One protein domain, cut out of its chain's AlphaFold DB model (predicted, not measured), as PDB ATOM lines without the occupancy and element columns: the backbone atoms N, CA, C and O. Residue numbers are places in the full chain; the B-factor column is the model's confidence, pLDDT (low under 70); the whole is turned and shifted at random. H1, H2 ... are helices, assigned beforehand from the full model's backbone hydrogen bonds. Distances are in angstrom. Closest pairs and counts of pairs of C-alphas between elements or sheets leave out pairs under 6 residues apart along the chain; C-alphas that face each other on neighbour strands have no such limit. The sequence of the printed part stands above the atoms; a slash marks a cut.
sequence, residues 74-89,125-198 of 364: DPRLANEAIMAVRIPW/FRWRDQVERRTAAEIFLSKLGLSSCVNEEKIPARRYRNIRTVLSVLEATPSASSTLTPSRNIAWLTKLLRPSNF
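AT A GLANCE: This is residues 74 to 89 and 125 to 198 of the 364 residues of the protein "F-box domain-containing protein" of Thanatephorus cucumeris (strain AG1-IB / isolate 7/3/14) (UniProt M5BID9). Two long helices, H2 and H3, cross as an X, and the short helix H4 packs on both of them near one end of H3. H1 lies off to one side, near the end of H3, and residues 83 to 89 and 148 to 154 stick out at the far ends of the rod. The printed part has 90 residues with four named helices, H1, H2, H3 and H4 along the chain, and no named strand: all helix. It is loose, with a radius of gyration of the C-alphas of 15.6 A and spans of 52 by 25 by 24 A.

IN THESE COORDINATES: H2, residues 127 to 144, measures 25.5 A from first to last C-alpha and begins at C-alpha 127 (-20.113, 44.513, -36.152). H3, residues 154 to 171, measures 26.1 A. H4, residues 184 to 192, measures 12.1 A and ends at C-alpha 192 (-37.284, 52.526, -28.741). H1, residues 75 to 86, measures 16.5 A.

HOW THE PARTS SIT: H2 and H3 touch at a steep tilt of 60 degrees, opposite ways, closest at the C-alphas of Ala 137 and Asn 162, 4.7 A. H3 and H4, a helical hairpin, touch at a tilt of 38 degrees, only just steep, closest at the C-alphas of Val 169 and Asn 185, 6.5 A. H2 and H4 only just touch, with 3 pairs of C-alphas within 8 A. H1 is close to H3 but not clearly touching, the C-alphas of Ala 78 and Glu 171 being 7.7 A apart. H1 is apart from H2 and H4. In H1, H2, H3 and H4 every O i to N i+4 pair is within hydrogen-bond range.

THE WHOLE: The C-alphas of Trp 89 and Asn 151 are the two farthest apart, 52.6 A. Residues 90 to 124 are not printed, and C-alphas 89 and 125 stand 28.3 A apart across the cut. The link from H3 to H4 is long. The mean pLDDT of the printed part is 70.0; 38 residues are under 70, among them 76 to 89 and 144 to 156.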
ATOM      1  N   ASP A  74     -19.660  54.743 -31.667       82.81
ATOM      2  CA  ASP A  74     -18.493  53.860 -31.617       82.81
ATOM      3  C   ASP A  74     -18.262  53.365 -30.172       82.81
ATOM      4  O   ASP A  74     -17.992  54.176 -29.279       82.81
ATOM      5  N   PRO A  75     -18.334  52.043 -29.914       74.94
ATOM      6  CA  PRO A  75     -18.134  51.476 -28.579       74.94
ATOM      7  C   PRO A  75     -16.733  51.738 -28.007       74.94
ATOM      8  O   PRO A  75     -16.543  51.663 -26.793       74.94
ATOM      9  N   ARG A  76     -15.738  52.044 -28.849       69.69
ATOM     10  CA  ARG A  76     -14.362  52.333 -28.408       69.69
ATOM     11  C   ARG A  76     -14.290  53.604 -27.568       69.69
ATOM     12  O   ARG A  76     -13.564  53.632 -26.580       69.69
ATOM     13  N   LEU A  77     -15.113  54.597 -27.901       67.56
ATOM     14  CA  LEU A  77     -15.190  55.867 -27.177       67.56
ATOM     15  C   LEU A  77     -15.707  55.680 -25.742       67.56
ATOM     16  O   LEU A  77     -15.298  56.395 -24.829       67.56
ATOM     17  N   ALA A  78     -16.588  54.701 -25.519       60.69
ATOM     18  CA  ALA A  78     -17.047  54.357 -24.176       60.69
ATOM     19  C   ALA A  78     -15.935  53.700 -23.351       60.69
ATOM     20  O   ALA A  78     -15.756  54.042 -22.187       60.69
ATOM     21  N   ASN A  79     -15.150  52.807 -23.959       58.59
ATOM     22  CA  ASN A  79     -14.049  52.140 -23.269       58.59
ATOM     23  C   ASN A  79     -12.948  53.129 -22.855       58.59
ATOM     24  O   ASN A  79     -12.470  53.062 -21.731       58.59
ATOM     25  N   GLU A  80     -12.590  54.085 -23.715       54.59
ATOM     26  CA  GLU A  80     -11.633  55.149 -23.369       54.59
ATOM     27  C   GLU A  80     -12.113  55.984 -22.172       54.59
ATOM     28  O   GLU A  80     -11.346  56.236 -21.242       54.59
ATOM     29  N   ALA A  81     -13.402  56.338 -22.137       51.06
ATOM     30  CA  ALA A  81     -13.991  57.066 -21.017       51.06
ATOM     31  C   ALA A  81     -14.042  56.232 -19.725       51.06
ATOM     32  O   ALA A  81     -13.699  56.729 -18.654       51.06
ATOM     33  N   ILE A  82     -14.427  54.953 -19.810       48.03
ATOM     34  CA  ILE A  82     -14.450  54.038 -18.660       48.03
ATOM     35  C   ILE A  82     -13.040  53.845 -18.102       48.03
ATOM     36  O   ILE A  82     -12.876  53.853 -16.887       48.03
ATOM     37  N   MET A  83     -12.019  53.714 -18.952       43.75
ATOM     38  CA  MET A  83     -10.624  53.607 -18.513       43.75
ATOM     39  C   MET A  83     -10.127  54.905 -17.867       43.75
ATOM     40  O   MET A  83      -9.435  54.847 -16.854       43.75
ATOM     41  N   ALA A  84     -10.546  56.068 -18.378       43.72
ATOM     42  CA  ALA A  84     -10.247  57.363 -17.767       43.72
ATOM     43  C   ALA A  84     -10.911  57.550 -16.385       43.72
ATOM     44  O   ALA A  84     -10.337  58.197 -15.513       43.72
ATOM     45  N   VAL A  85     -12.101  56.974 -16.166       45.31
ATOM     46  CA  VAL A  85     -12.806  56.997 -14.868       45.31
ATOM     47  C   VAL A  85     -12.292  55.916 -13.913       45.31
ATOM     48  O   VAL A  85     -12.229  56.146 -12.707       45.31
ATOM     49  N   ARG A  86     -11.917  54.737 -14.427       42.38
ATOM     50  CA  ARG A  86     -11.489  53.593 -13.610       42.38
ATOM     51  C   ARG A  86     -10.127  53.786 -12.954       42.38
ATOM     52  O   ARG A  86      -9.882  53.096 -11.970       42.38
ATOM     53  N   ILE A  87      -9.266  54.692 -13.431       35.38
ATOM     54  CA  ILE A  87      -7.991  54.976 -12.757       35.38
ATOM     55  C   ILE A  87      -7.553  56.440 -12.941       35.38
ATOM     56  O   ILE A  87      -6.810  56.760 -13.870       35.38
ATOM     57  N   PRO A  88      -7.863  57.340 -11.997       37.94
ATOM     58  CA  PRO A  88      -6.925  58.389 -11.649       37.94
ATOM     59  C   PRO A  88      -5.820  57.730 -10.814       37.94
ATOM     60  O   PRO A  88      -6.093  57.201  -9.738       37.94
ATOM     61  N   TRP A  89      -4.574  57.735 -11.296       35.88
ATOM     62  CA  TRP A  89      -3.434  57.066 -10.638       35.88
ATOM     63  C   TRP A  89      -3.211  57.492  -9.168       35.88
ATOM     64  O   TRP A  89      -2.547  56.794  -8.414       35.88
ATOM     65  N   PHE A 125     -14.485  43.334 -32.440       69.31
ATOM     66  CA  PHE A 125     -15.874  43.753 -32.308       69.31
ATOM     67  C   PHE A 125     -16.647  43.248 -33.533       69.31
ATOM     68  O   PHE A 125     -16.415  43.696 -34.658       69.31
ATOM     69  N   ARG A 126     -17.524  42.261 -33.327       78.88
ATOM     70  CA  ARG A 126     -18.294  41.625 -34.401       78.88
ATOM     71  C   ARG A 126     -19.443  42.540 -34.812       78.88
ATOM     72  O   ARG A 126     -20.559  42.399 -34.321       78.88
ATOM     73  N   TRP A 127     -19.159  43.490 -35.704       83.00
ATOM     74  CA  TRP A 127     -20.113  44.513 -36.152       83.00
ATOM     75  C   TRP A 127     -21.442  43.917 -36.602       83.00
ATOM     76  O   TRP A 127     -22.500  44.374 -36.177       83.00
ATOM     77  N   ARG A 128     -21.392  42.841 -37.392       82.19
ATOM     78  CA  ARG A 128     -22.587  42.149 -37.872       82.19
ATOM     79  C   ARG A 128     -23.468  41.655 -36.728       82.19
ATOM     80  O   ARG A 128     -24.643  42.002 -36.673       82.19
ATOM     81  N   ASP A 129     -22.902  40.892 -35.799       81.50
ATOM     82  CA  ASP A 129     -23.626  40.345 -34.648       81.50
ATOM     83  C   ASP A 129     -24.249  41.459 -33.792       81.50
ATOM     84  O   ASP A 129     -25.335  41.309 -33.233       81.50
ATOM     85  N   GLN A 130     -23.561  42.599 -33.697       85.38
ATOM     86  CA  GLN A 130     -23.996  43.773 -32.944       85.38
ATOM     87  C   GLN A 130     -25.173  44.483 -33.624       85.38
ATOM     88  O   GLN A 130     -26.138  44.845 -32.951       85.38
ATOM     89  N   VAL A 131     -25.139  44.615 -34.950       86.19
ATOM     90  CA  VAL A 131     -26.274  45.109 -35.738       86.19
ATOM     91  C   VAL A 131     -27.453  44.140 -35.633       86.19
ATOM     92  O   VAL A 131     -28.567  44.567 -35.334       86.19
ATOM     93  N   GLU A 132     -27.221  42.837 -35.812       84.75
ATOM     94  CA  GLU A 132     -28.262  41.807 -35.754       84.75
ATOM     95  C   GLU A 132     -28.947  41.777 -34.382       84.75
ATOM     96  O   GLU A 132     -30.176  41.817 -34.316       84.75
ATOM     97  N   ARG A 133     -28.187  41.780 -33.277       86.00
ATOM     98  CA  ARG A 133     -28.771  41.744 -31.925       86.00
ATOM     99  C   ARG A 133     -29.558  43.015 -31.587       86.00
ATOM    100  O   ARG A 133     -30.639  42.903 -31.018       86.00
ATOM    101  N   ARG A 134     -29.059  44.209 -31.946       89.06
ATOM    102  CA  ARG A 134     -29.742  45.488 -31.661       89.06
ATOM    103  C   ARG A 134     -31.003  45.639 -32.508       89.06
ATOM    104  O   ARG A 134     -32.047  46.017 -31.988       89.06
ATOM    105  N   THR A 135     -30.933  45.240 -33.777       87.19
ATOM    106  CA  THR A 135     -32.092  45.222 -34.681       87.19
ATOM    107  C   THR A 135     -33.141  44.205 -34.223       87.19
ATOM    108  O   THR A 135     -34.334  44.499 -34.223       87.19
ATOM    109  N   ALA A 136     -32.717  43.015 -33.782       83.81
ATOM    110  CA  ALA A 136     -33.621  42.011 -33.227       83.81
ATOM    111  C   ALA A 136     -34.309  42.508 -31.946       83.81
ATOM    112  O   ALA A 136     -35.513  42.304 -31.801       83.81
ATOM    113  N   ALA A 137     -33.576  43.200 -31.068       84.62
ATOM    114  CA  ALA A 137     -34.142  43.823 -29.876       84.62
ATOM    115  C   ALA A 137     -35.163  44.911 -30.235       84.62
ATOM    116  O   ALA A 137     -36.264  44.898 -29.690       84.62
ATOM    117  N   GLU A 138     -34.857  45.787 -31.197       85.94
ATOM    118  CA  GLU A 138     -35.791  46.817 -31.675       85.94
ATOM    119  C   GLU A 138     -37.085  46.205 -32.226       85.94
ATOM    120  O   GLU A 138     -38.182  46.603 -31.834       85.94
ATOM    121  N   ILE A 139     -36.981  45.187 -33.083       82.56
ATOM    122  CA  ILE A 139     -38.146  44.499 -33.659       82.56
ATOM    123  C   ILE A 139     -38.947  43.772 -32.576       82.56
ATOM    124  O   ILE A 139     -40.175  43.819 -32.582       82.56
ATOM    125  N   PHE A 140     -38.272  43.072 -31.667       79.81
ATOM    126  CA  PHE A 140     -38.937  42.312 -30.616       79.81
ATOM    127  C   PHE A 140     -39.695  43.241 -29.669       79.81
ATOM    128  O   PHE A 140     -40.875  43.015 -29.415       79.81
ATOM    129  N   LEU A 141     -39.047  44.305 -29.195       76.81
ATOM    130  CA  LEU A 141     -39.652  45.247 -28.260       76.81
ATOM    131  C   LEU A 141     -40.793  46.041 -28.908       76.81
ATOM    132  O   LEU A 141     -41.852  46.148 -28.302       76.81
ATOM    133  N   SER A 142     -40.629  46.495 -30.157       75.19
ATOM    134  CA  SER A 142     -41.683  47.227 -30.882       75.19
ATOM    135  C   SER A 142     -42.910  46.380 -31.229       75.19
ATOM    136  O   SER A 142     -44.017  46.905 -31.247       75.19
ATOM    137  N   LYS A 143     -42.744  45.080 -31.518       71.25
ATOM    138  CA  LYS A 143     -43.861  44.203 -31.917       71.25
ATOM    139  C   LYS A 143     -44.574  43.543 -30.751       71.25
ATOM    140  O   LYS A 143     -45.787  43.383 -30.802       71.25
ATOM    141  N   LEU A 144     -43.824  43.078 -29.757       61.09
ATOM    142  CA  LEU A 144     -44.406  42.329 -28.645       61.09
ATOM    143  C   LEU A 144     -44.827  43.228 -27.494       61.09
ATOM    144  O   LEU A 144     -45.521  42.723 -26.616       61.09
ATOM    145  N   GLY A 145     -44.407  44.505 -27.487       58.75
ATOM    146  CA  GLY A 145     -44.792  45.491 -26.476       58.75
ATOM    147  C   GLY A 145     -44.771  44.911 -25.067       58.75
ATOM    148  O   GLY A 145     -45.689  45.165 -24.307       58.75
ATOM    149  N   LEU A 146     -43.807  44.020 -24.798       57.41
ATOM    150  CA  LEU A 146     -43.734  43.111 -23.653       57.41
ATOM    151  C   LEU A 146     -45.100  42.826 -22.987       57.41
ATOM    152  O   LEU A 146     -45.279  43.069 -21.800       57.41
ATOM    153  N   SER A 147     -46.070  42.320 -23.757       52.25
ATOM    154  CA  SER A 147     -47.345  41.867 -23.196       52.25
ATOM    155  C   SER A 147     -47.084  40.852 -22.076       52.25
ATOM    156  O   SER A 147     -46.185  40.009 -22.182       52.25
ATOM    157  N   SER A 148     -47.874  40.929 -21.000       48.66
ATOM    158  CA  SER A 148     -47.792  40.023 -19.844       48.66
ATOM    159  C   SER A 148     -48.082  38.556 -20.206       48.66
ATOM    160  O   SER A 148     -47.926  37.665 -19.374       48.66
ATOM    161  N   CYS A 149     -48.489  38.277 -21.445       39.19
ATOM    162  CA  CYS A 149     -48.974  36.980 -21.882       39.19
ATOM    163  C   CYS A 149     -48.139  36.470 -23.066       39.19
ATOM    164  O   CYS A 149     -48.063  37.143 -24.090       39.19
ATOM    165  N   VAL A 150     -47.522  35.291 -22.936       46.16
ATOM    166  CA  VAL A 150     -47.881  34.061 -23.678       46.16
ATOM    167  C   VAL A 150     -46.998  32.901 -23.181       46.16
ATOM    168  O   VAL A 150     -45.793  33.044 -22.980       46.16
ATOM    169  N   ASN A 151     -47.654  31.754 -23.003       50.53
ATOM    170  CA  ASN A 151     -47.215  30.450 -22.499       50.53
ATOM    171  C   ASN A 151     -46.137  29.721 -23.338       50.53
ATOM    172  O   ASN A 151     -46.202  28.504 -23.487       50.53
ATOM    173  N   GLU A 152     -45.152  30.415 -23.910       54.00
ATOM    174  CA  GLU A 152     -44.022  29.742 -24.566       54.00
ATOM    175  C   GLU A 152     -42.759  29.838 -23.707       54.00
ATOM    176  O   GLU A 152     -42.233  30.927 -23.476       54.00
ATOM    177  N   GLU A 153     -42.188  28.689 -23.337       58.12
ATOM    178  CA  GLU A 153     -40.908  28.560 -22.614       58.12
ATOM    179  C   GLU A 153     -39.745  29.342 -23.268       58.12
ATOM    180  O   GLU A 153     -38.762  29.696 -22.618       58.12
ATOM    181  N   LYS A 154     -39.857  29.666 -24.565       60.81
ATOM    182  CA  LYS A 154     -38.846  30.407 -25.339       60.81
ATOM    183  C   LYS A 154     -38.969  31.933 -25.231       60.81
ATOM    184  O   LYS A 154     -38.018  32.639 -25.583       60.81
ATOM    185  N   ILE A 155     -40.107  32.466 -24.782       63.97
ATOM    186  CA  ILE A 155     -40.341  33.917 -24.664       63.97
ATOM    187  C   ILE A 155     -39.490  34.549 -23.549       63.97
ATOM    188  O   ILE A 155     -38.862  35.574 -23.833       63.97
ATOM    189  N   PRO A 156     -39.363  33.954 -22.342       68.25
ATOM    190  CA  PRO A 156     -38.495  34.485 -21.287       68.25
ATOM    191  C   PRO A 156     -37.029  34.624 -21.723       68.25
ATOM    192  O   PRO A 156     -36.426  35.679 -21.547       68.25
ATOM    193  N   ALA A 157     -36.472  33.614 -22.400       71.62
ATOM    194  CA  ALA A 157     -35.088  33.655 -22.881       71.62
ATOM    195  C   ALA A 157     -34.861  34.743 -23.950       71.62
ATOM    196  O   ALA A 157     -33.846  35.447 -23.944       71.62
ATOM    197  N   ARG A 158     -35.820  34.922 -24.871       75.31
ATOM    198  CA  ARG A 158     -35.771  35.998 -25.877       75.31
ATOM    199  C   ARG A 158     -35.874  37.374 -25.225       75.31
ATOM    200  O   ARG A 158     -35.093  38.258 -25.565       75.31
ATOM    201  N   ARG A 159     -36.792  37.544 -24.273       76.31
ATOM    202  CA  ARG A 159     -36.945  38.774 -23.484       76.31
ATOM    203  C   ARG A 159     -35.640  39.130 -22.778       76.31
ATOM    204  O   ARG A 159     -35.132  40.227 -22.996       76.31
ATOM    205  N   TYR A 160     -35.066  38.183 -22.036       78.38
ATOM    206  CA  TYR A 160     -33.793  38.351 -21.339       78.38
ATOM    207  C   TYR A 160     -32.695  38.862 -22.282       78.38
ATOM    208  O   TYR A 160     -32.071  39.892 -22.026       78.38
ATOM    209  N   ARG A 161     -32.511  38.202 -23.434       81.00
ATOM    210  CA  ARG A 161     -31.494  38.584 -24.427       81.00
ATOM    211  C   ARG A 161     -31.696  39.999 -24.976       81.00
ATOM    212  O   ARG A 161     -30.720  40.721 -25.189       81.00
ATOM    213  N   ASN A 162     -32.942  40.397 -25.223       82.56
ATOM    214  CA  ASN A 162     -33.256  41.712 -25.780       82.56
ATOM    215  C   ASN A 162     -33.080  42.831 -24.745       82.56
ATOM    216  O   ASN A 162     -32.487  43.858 -25.072       82.56
ATOM    217  N   ILE A 163     -33.493  42.613 -23.493       79.50
ATOM    218  CA  ILE A 163     -33.271  43.580 -22.407       79.50
ATOM    219  C   ILE A 163     -31.770  43.715 -22.107       79.50
ATOM    220  O   ILE A 163     -31.254  44.828 -22.083       79.50
ATOM    221  N   ARG A 164     -31.022  42.605 -22.006       84.31
ATOM    222  CA  ARG A 164     -29.549  42.638 -21.880       84.31
ATOM    223  C   ARG A 164     -28.877  43.380 -23.031       84.31
ATOM    224  O   ARG A 164     -27.881  44.066 -22.833       84.31
ATOM    225  N   THR A 165     -29.421  43.266 -24.243       85.81
ATOM    226  CA  THR A 165     -28.914  44.029 -25.385       85.81
ATOM    227  C   THR A 165     -29.090  45.525 -25.155       85.81
ATOM    228  O   THR A 165     -28.115  46.252 -25.310       85.81
ATOM    229  N   VAL A 166     -30.271  45.971 -24.721       84.56
ATOM    230  CA  VAL A 166     -30.539  47.376 -24.369       84.56
ATOM    231  C   VAL A 166     -29.586  47.882 -23.282       84.56
ATOM    232  O   VAL A 166     -28.947  48.913 -23.482       84.56
ATOM    233  N   LEU A 167     -29.413  47.127 -22.194       82.44
ATOM    234  CA  LEU A 167     -28.488  47.478 -21.109       82.44
ATOM    235  C   LEU A 167     -27.041  47.590 -21.607       82.44
ATOM    236  O   LEU A 167     -26.379  48.592 -21.363       82.44
ATOM    237  N   SER A 168     -26.582  46.651 -22.436       83.75
ATOM    238  CA  SER A 168     -25.235  46.737 -23.015       83.75
ATOM    239  C   SER A 168     -25.044  47.931 -23.965       83.75
ATOM    240  O   SER A 168     -23.917  48.355 -24.201       83.75
ATOM    241  N   VAL A 169     -26.121  48.465 -24.563       84.00
ATOM    242  CA  VAL A 169     -26.041  49.701 -25.362       84.00
ATOM    243  C   VAL A 169     -25.851  50.909 -24.448       84.00
ATOM    244  O   VAL A 169     -25.060  51.786 -24.789       84.00
ATOM    245  N   LEU A 170     -26.521  50.939 -23.292       78.69
ATOM    246  CA  LEU A 170     -26.308  51.970 -22.272       78.69
ATOM    247  C   LEU A 170     -24.870  51.948 -21.750       78.69
ATOM    248  O   LEU A 170     -24.221  52.986 -21.746       78.69
ATOM    249  N   GLU A 171     -24.346  50.775 -21.398       76.50
ATOM    250  CA  GLU A 171     -22.957  50.618 -20.939       76.50
ATOM    251  C   GLU A 171     -21.936  51.056 -21.998       76.50
ATOM    252  O   GLU A 171     -20.930  51.685 -21.686       76.50
ATOM    253  N   ALA A 172     -22.210  50.758 -23.272       76.06
ATOM    254  CA  ALA A 172     -21.369  51.157 -24.398       76.06
ATOM    255  C   ALA A 172     -21.641  52.591 -24.889       76.06
ATOM    256  O   ALA A 172     -21.179  52.966 -25.970       76.06
ATOM    257  N   THR A 173     -22.429  53.384 -24.161       76.88
ATOM    258  CA  THR A 173     -22.680  54.780 -24.518       76.88
ATOM    259  C   THR A 173     -21.476  55.630 -24.108       76.88
ATOM    260  O   THR A 173     -21.134  55.665 -22.925       76.88
ATOM    261  N   PRO A 174     -20.809  56.318 -25.055       69.94
ATOM    262  CA  PRO A 174     -19.647  57.139 -24.736       69.94
ATOM    263  C   PRO A 174     -20.046  58.308 -23.846       69.94
ATOM    264  O   PRO A 174     -21.159  58.799 -23.966       69.94
ATOM    265  N   SER A 175     -19.150  58.790 -22.983       64.75
ATOM    266  CA  SER A 175     -19.411  60.015 -22.209       64.75
ATOM    267  C   SER A 175     -19.686  61.199 -23.143       64.75
ATOM    268  O   SER A 175     -19.194  61.232 -24.272       64.75
ATOM    269  N   ALA A 176     -20.492  62.166 -22.701       58.72
ATOM    270  CA  ALA A 176     -20.806  63.314 -23.548       58.72
ATOM    271  C   ALA A 176     -19.534  64.102 -23.835       58.72
ATOM    272  O   ALA A 176     -18.787  64.485 -22.935       58.72
ATOM    273  N   SER A 177     -19.313  64.317 -25.127       55.16
ATOM    274  CA  SER A 177     -18.258  65.180 -25.627       55.16
ATOM    275  C   SER A 177     -18.409  66.588 -25.042       55.16
ATOM    276  O   SER A 177     -19.525  67.051 -24.788       55.16
ATOM    277  N   SER A 178     -17.297  67.314 -24.922       50.53
ATOM    278  CA  SER A 178     -17.283  68.752 -24.614       50.53
ATOM    279  C   SER A 178     -18.149  69.575 -25.579       50.53
ATOM    280  O   SER A 178     -18.609  70.659 -25.232       50.53
ATOM    281  N   THR A 179     -18.421  69.036 -26.771       53.69
ATOM    282  CA  THR A 179     -19.293  69.619 -27.798       53.69
ATOM    283  C   THR A 179     -20.790  69.341 -27.598       53.69
ATOM    284  O   THR A 179     -21.585  69.775 -28.429       53.69
ATOM    285  N   LEU A 180     -21.197  68.638 -26.527       57.97
ATOM    286  CA  LEU A 180     -22.598  68.326 -26.179       57.97
ATOM    287  C   LEU A 180     -23.393  67.623 -27.299       57.97
ATOM    288  O   LEU A 180     -24.621  67.706 -27.351       57.97
ATOM    289  N   THR A 181     -22.718  66.915 -28.209       64.12
ATOM    290  CA  THR A 181     -23.397  66.168 -29.273       64.12
ATOM    291  C   THR A 181     -24.248  65.051 -28.668       64.12
ATOM    292  O   THR A 181     -23.703  64.247 -27.907       64.12
ATOM    293  N   PRO A 182     -25.550  64.954 -28.996       70.75
ATOM    294  CA  PRO A 182     -26.402  63.901 -28.465       70.75
ATOM    295  C   PRO A 182     -25.917  62.532 -28.954       70.75
ATOM    296  O   PRO A 182     -25.680  62.337 -30.147       70.75
ATOM    297  N   SER A 183     -25.773  61.589 -28.023       80.19
ATOM    298  CA  SER A 183     -25.396  60.209 -28.324       80.19
ATOM    299  C   SER A 183     -26.438  59.554 -29.233       80.19
ATOM    300  O   SER A 183     -27.647  59.617 -28.973       80.19
ATOM    301  N   ARG A 184     -25.971  58.870 -30.283       86.25
ATOM    302  CA  ARG A 184     -26.837  58.087 -31.173       86.25
ATOM    303  C   ARG A 184     -27.444  56.893 -30.440       86.25
ATOM    304  O   ARG A 184     -28.607  56.568 -30.671       86.25
ATOM    305  N   ASN A 185     -26.703  56.290 -29.505       86.88
ATOM    306  CA  ASN A 185     -27.215  55.235 -28.630       86.88
ATOM    307  C   ASN A 185     -28.399  55.735 -27.786       86.88
ATOM    308  O   ASN A 185     -29.445  55.087 -27.770       86.88
ATOM    309  N   ILE A 186     -28.281  56.907 -27.153       82.69
ATOM    310  CA  ILE A 186     -29.366  57.502 -26.355       82.69
ATOM    311  C   ILE A 186     -30.556  57.906 -27.230       82.69
ATOM    312  O   ILE A 186     -31.701  57.652 -26.852       82.69
ATOM    313  N   ALA A 187     -30.318  58.461 -28.420       85.88
ATOM    314  CA  ALA A 187     -31.386  58.782 -29.369       85.88
ATOM    315  C   ALA A 187     -32.157  57.523 -29.814       85.88
ATOM    316  O   ALA A 187     -33.392  57.521 -29.844       85.88
ATOM    317  N   TRP A 188     -31.439  56.432 -30.104       87.56
ATOM    318  CA  TRP A 188     -32.029  55.136 -30.439       87.56
ATOM    319  C   TRP A 188     -32.846  54.565 -29.271       87.56
ATOM    320  O   TRP A 188     -34.003  54.192 -29.466       87.56
ATOM    321  N   LEU A 189     -32.302  54.575 -28.049       85.69
ATOM    322  CA  LEU A 189     -33.001  54.108 -26.846       85.69
ATOM    323  C   LEU A 189     -34.257  54.926 -26.546       85.69
ATOM    324  O   LEU A 189     -35.312  54.361 -26.273       85.69
ATOM    325  N   THR A 190     -34.171  56.250 -26.661       82.31
ATOM    326  CA  THR A 190     -35.305  57.156 -26.434       82.31
ATOM    327  C   THR A 190     -36.419  56.915 -27.448       82.31
ATOM    328  O   THR A 190     -37.593  56.953 -27.093       82.31
ATOM    329  N   LYS A 191     -36.081  56.618 -28.711       85.31
ATOM    330  CA  LYS A 191     -37.060  56.223 -29.737       85.31
ATOM    331  C   LYS A 191     -37.681  54.855 -29.437       85.31
ATOM    332  O   LYS A 191     -38.887  54.680 -29.610       85.31
ATOM    333  N   LEU A 192     -36.863  53.896 -29.016       81.50
ATOM    334  CA  LEU A 192     -37.284  52.526 -28.741       81.50
ATOM    335  C   LEU A 192     -38.241  52.446 -27.547       81.50
ATOM    336  O   LEU A 192     -39.245  51.745 -27.615       81.50
ATOM    337  N   LEU A 193     -37.951  53.200 -26.489       76.31
ATOM    338  CA  LEU A 193     -38.653  53.159 -25.205       76.31
ATOM    339  C   LEU A 193     -39.774  54.197 -25.093       76.31
ATOM    340  O   LEU A 193     -40.238  54.490 -23.992       76.31
ATOM    341  N   ARG A 194     -40.219  54.775 -26.217       77.88
ATOM    342  CA  ARG A 194     -41.398  55.647 -26.201       77.88
ATOM    343  C   ARG A 194     -42.612  54.876 -25.675       77.88
ATOM    344  O   ARG A 194     -42.762  53.703 -26.028       77.88
ATOM    345  N   PRO A 195     -43.536  55.541 -24.956       70.06
ATOM    346  CA  PRO A 195     -44.755  54.906 -24.449       70.06
ATOM    347  C   PRO A 195     -45.581  54.192 -25.532       70.06
ATOM    348  O   PRO A 195     -46.274  53.225 -25.248       70.06
ATOM    349  N   SER A 196     -45.483  54.636 -26.792       67.81
ATOM    350  CA  SER A 196     -46.152  54.003 -27.938       67.81
ATOM    351  C   SER A 196     -45.657  52.589 -28.249       67.81
ATOM    352  O   SER A 196     -46.386  51.810 -28.852       67.81
ATOM    353  N   ASN A 197     -44.413  52.277 -27.889       67.56
ATOM    354  CA  ASN A 197     -43.729  51.034 -28.250       67.56
ATOM    355  C   ASN A 197     -43.484  50.137 -27.032       67.56
ATOM    356  O   ASN A 197     -43.100  48.980 -27.194       67.56
ATOM    357  N   PHE A 198     -43.654  50.671 -25.820       71.62
ATOM    358  CA  PHE A 198     -43.238  50.014 -24.590       71.62
ATOM    359  C   PHE A 198     -44.291  50.158 -23.491       71.62
ATOM    360  O   PHE A 198     -44.614  51.267 -23.067       71.62
TER     361      PHE A 198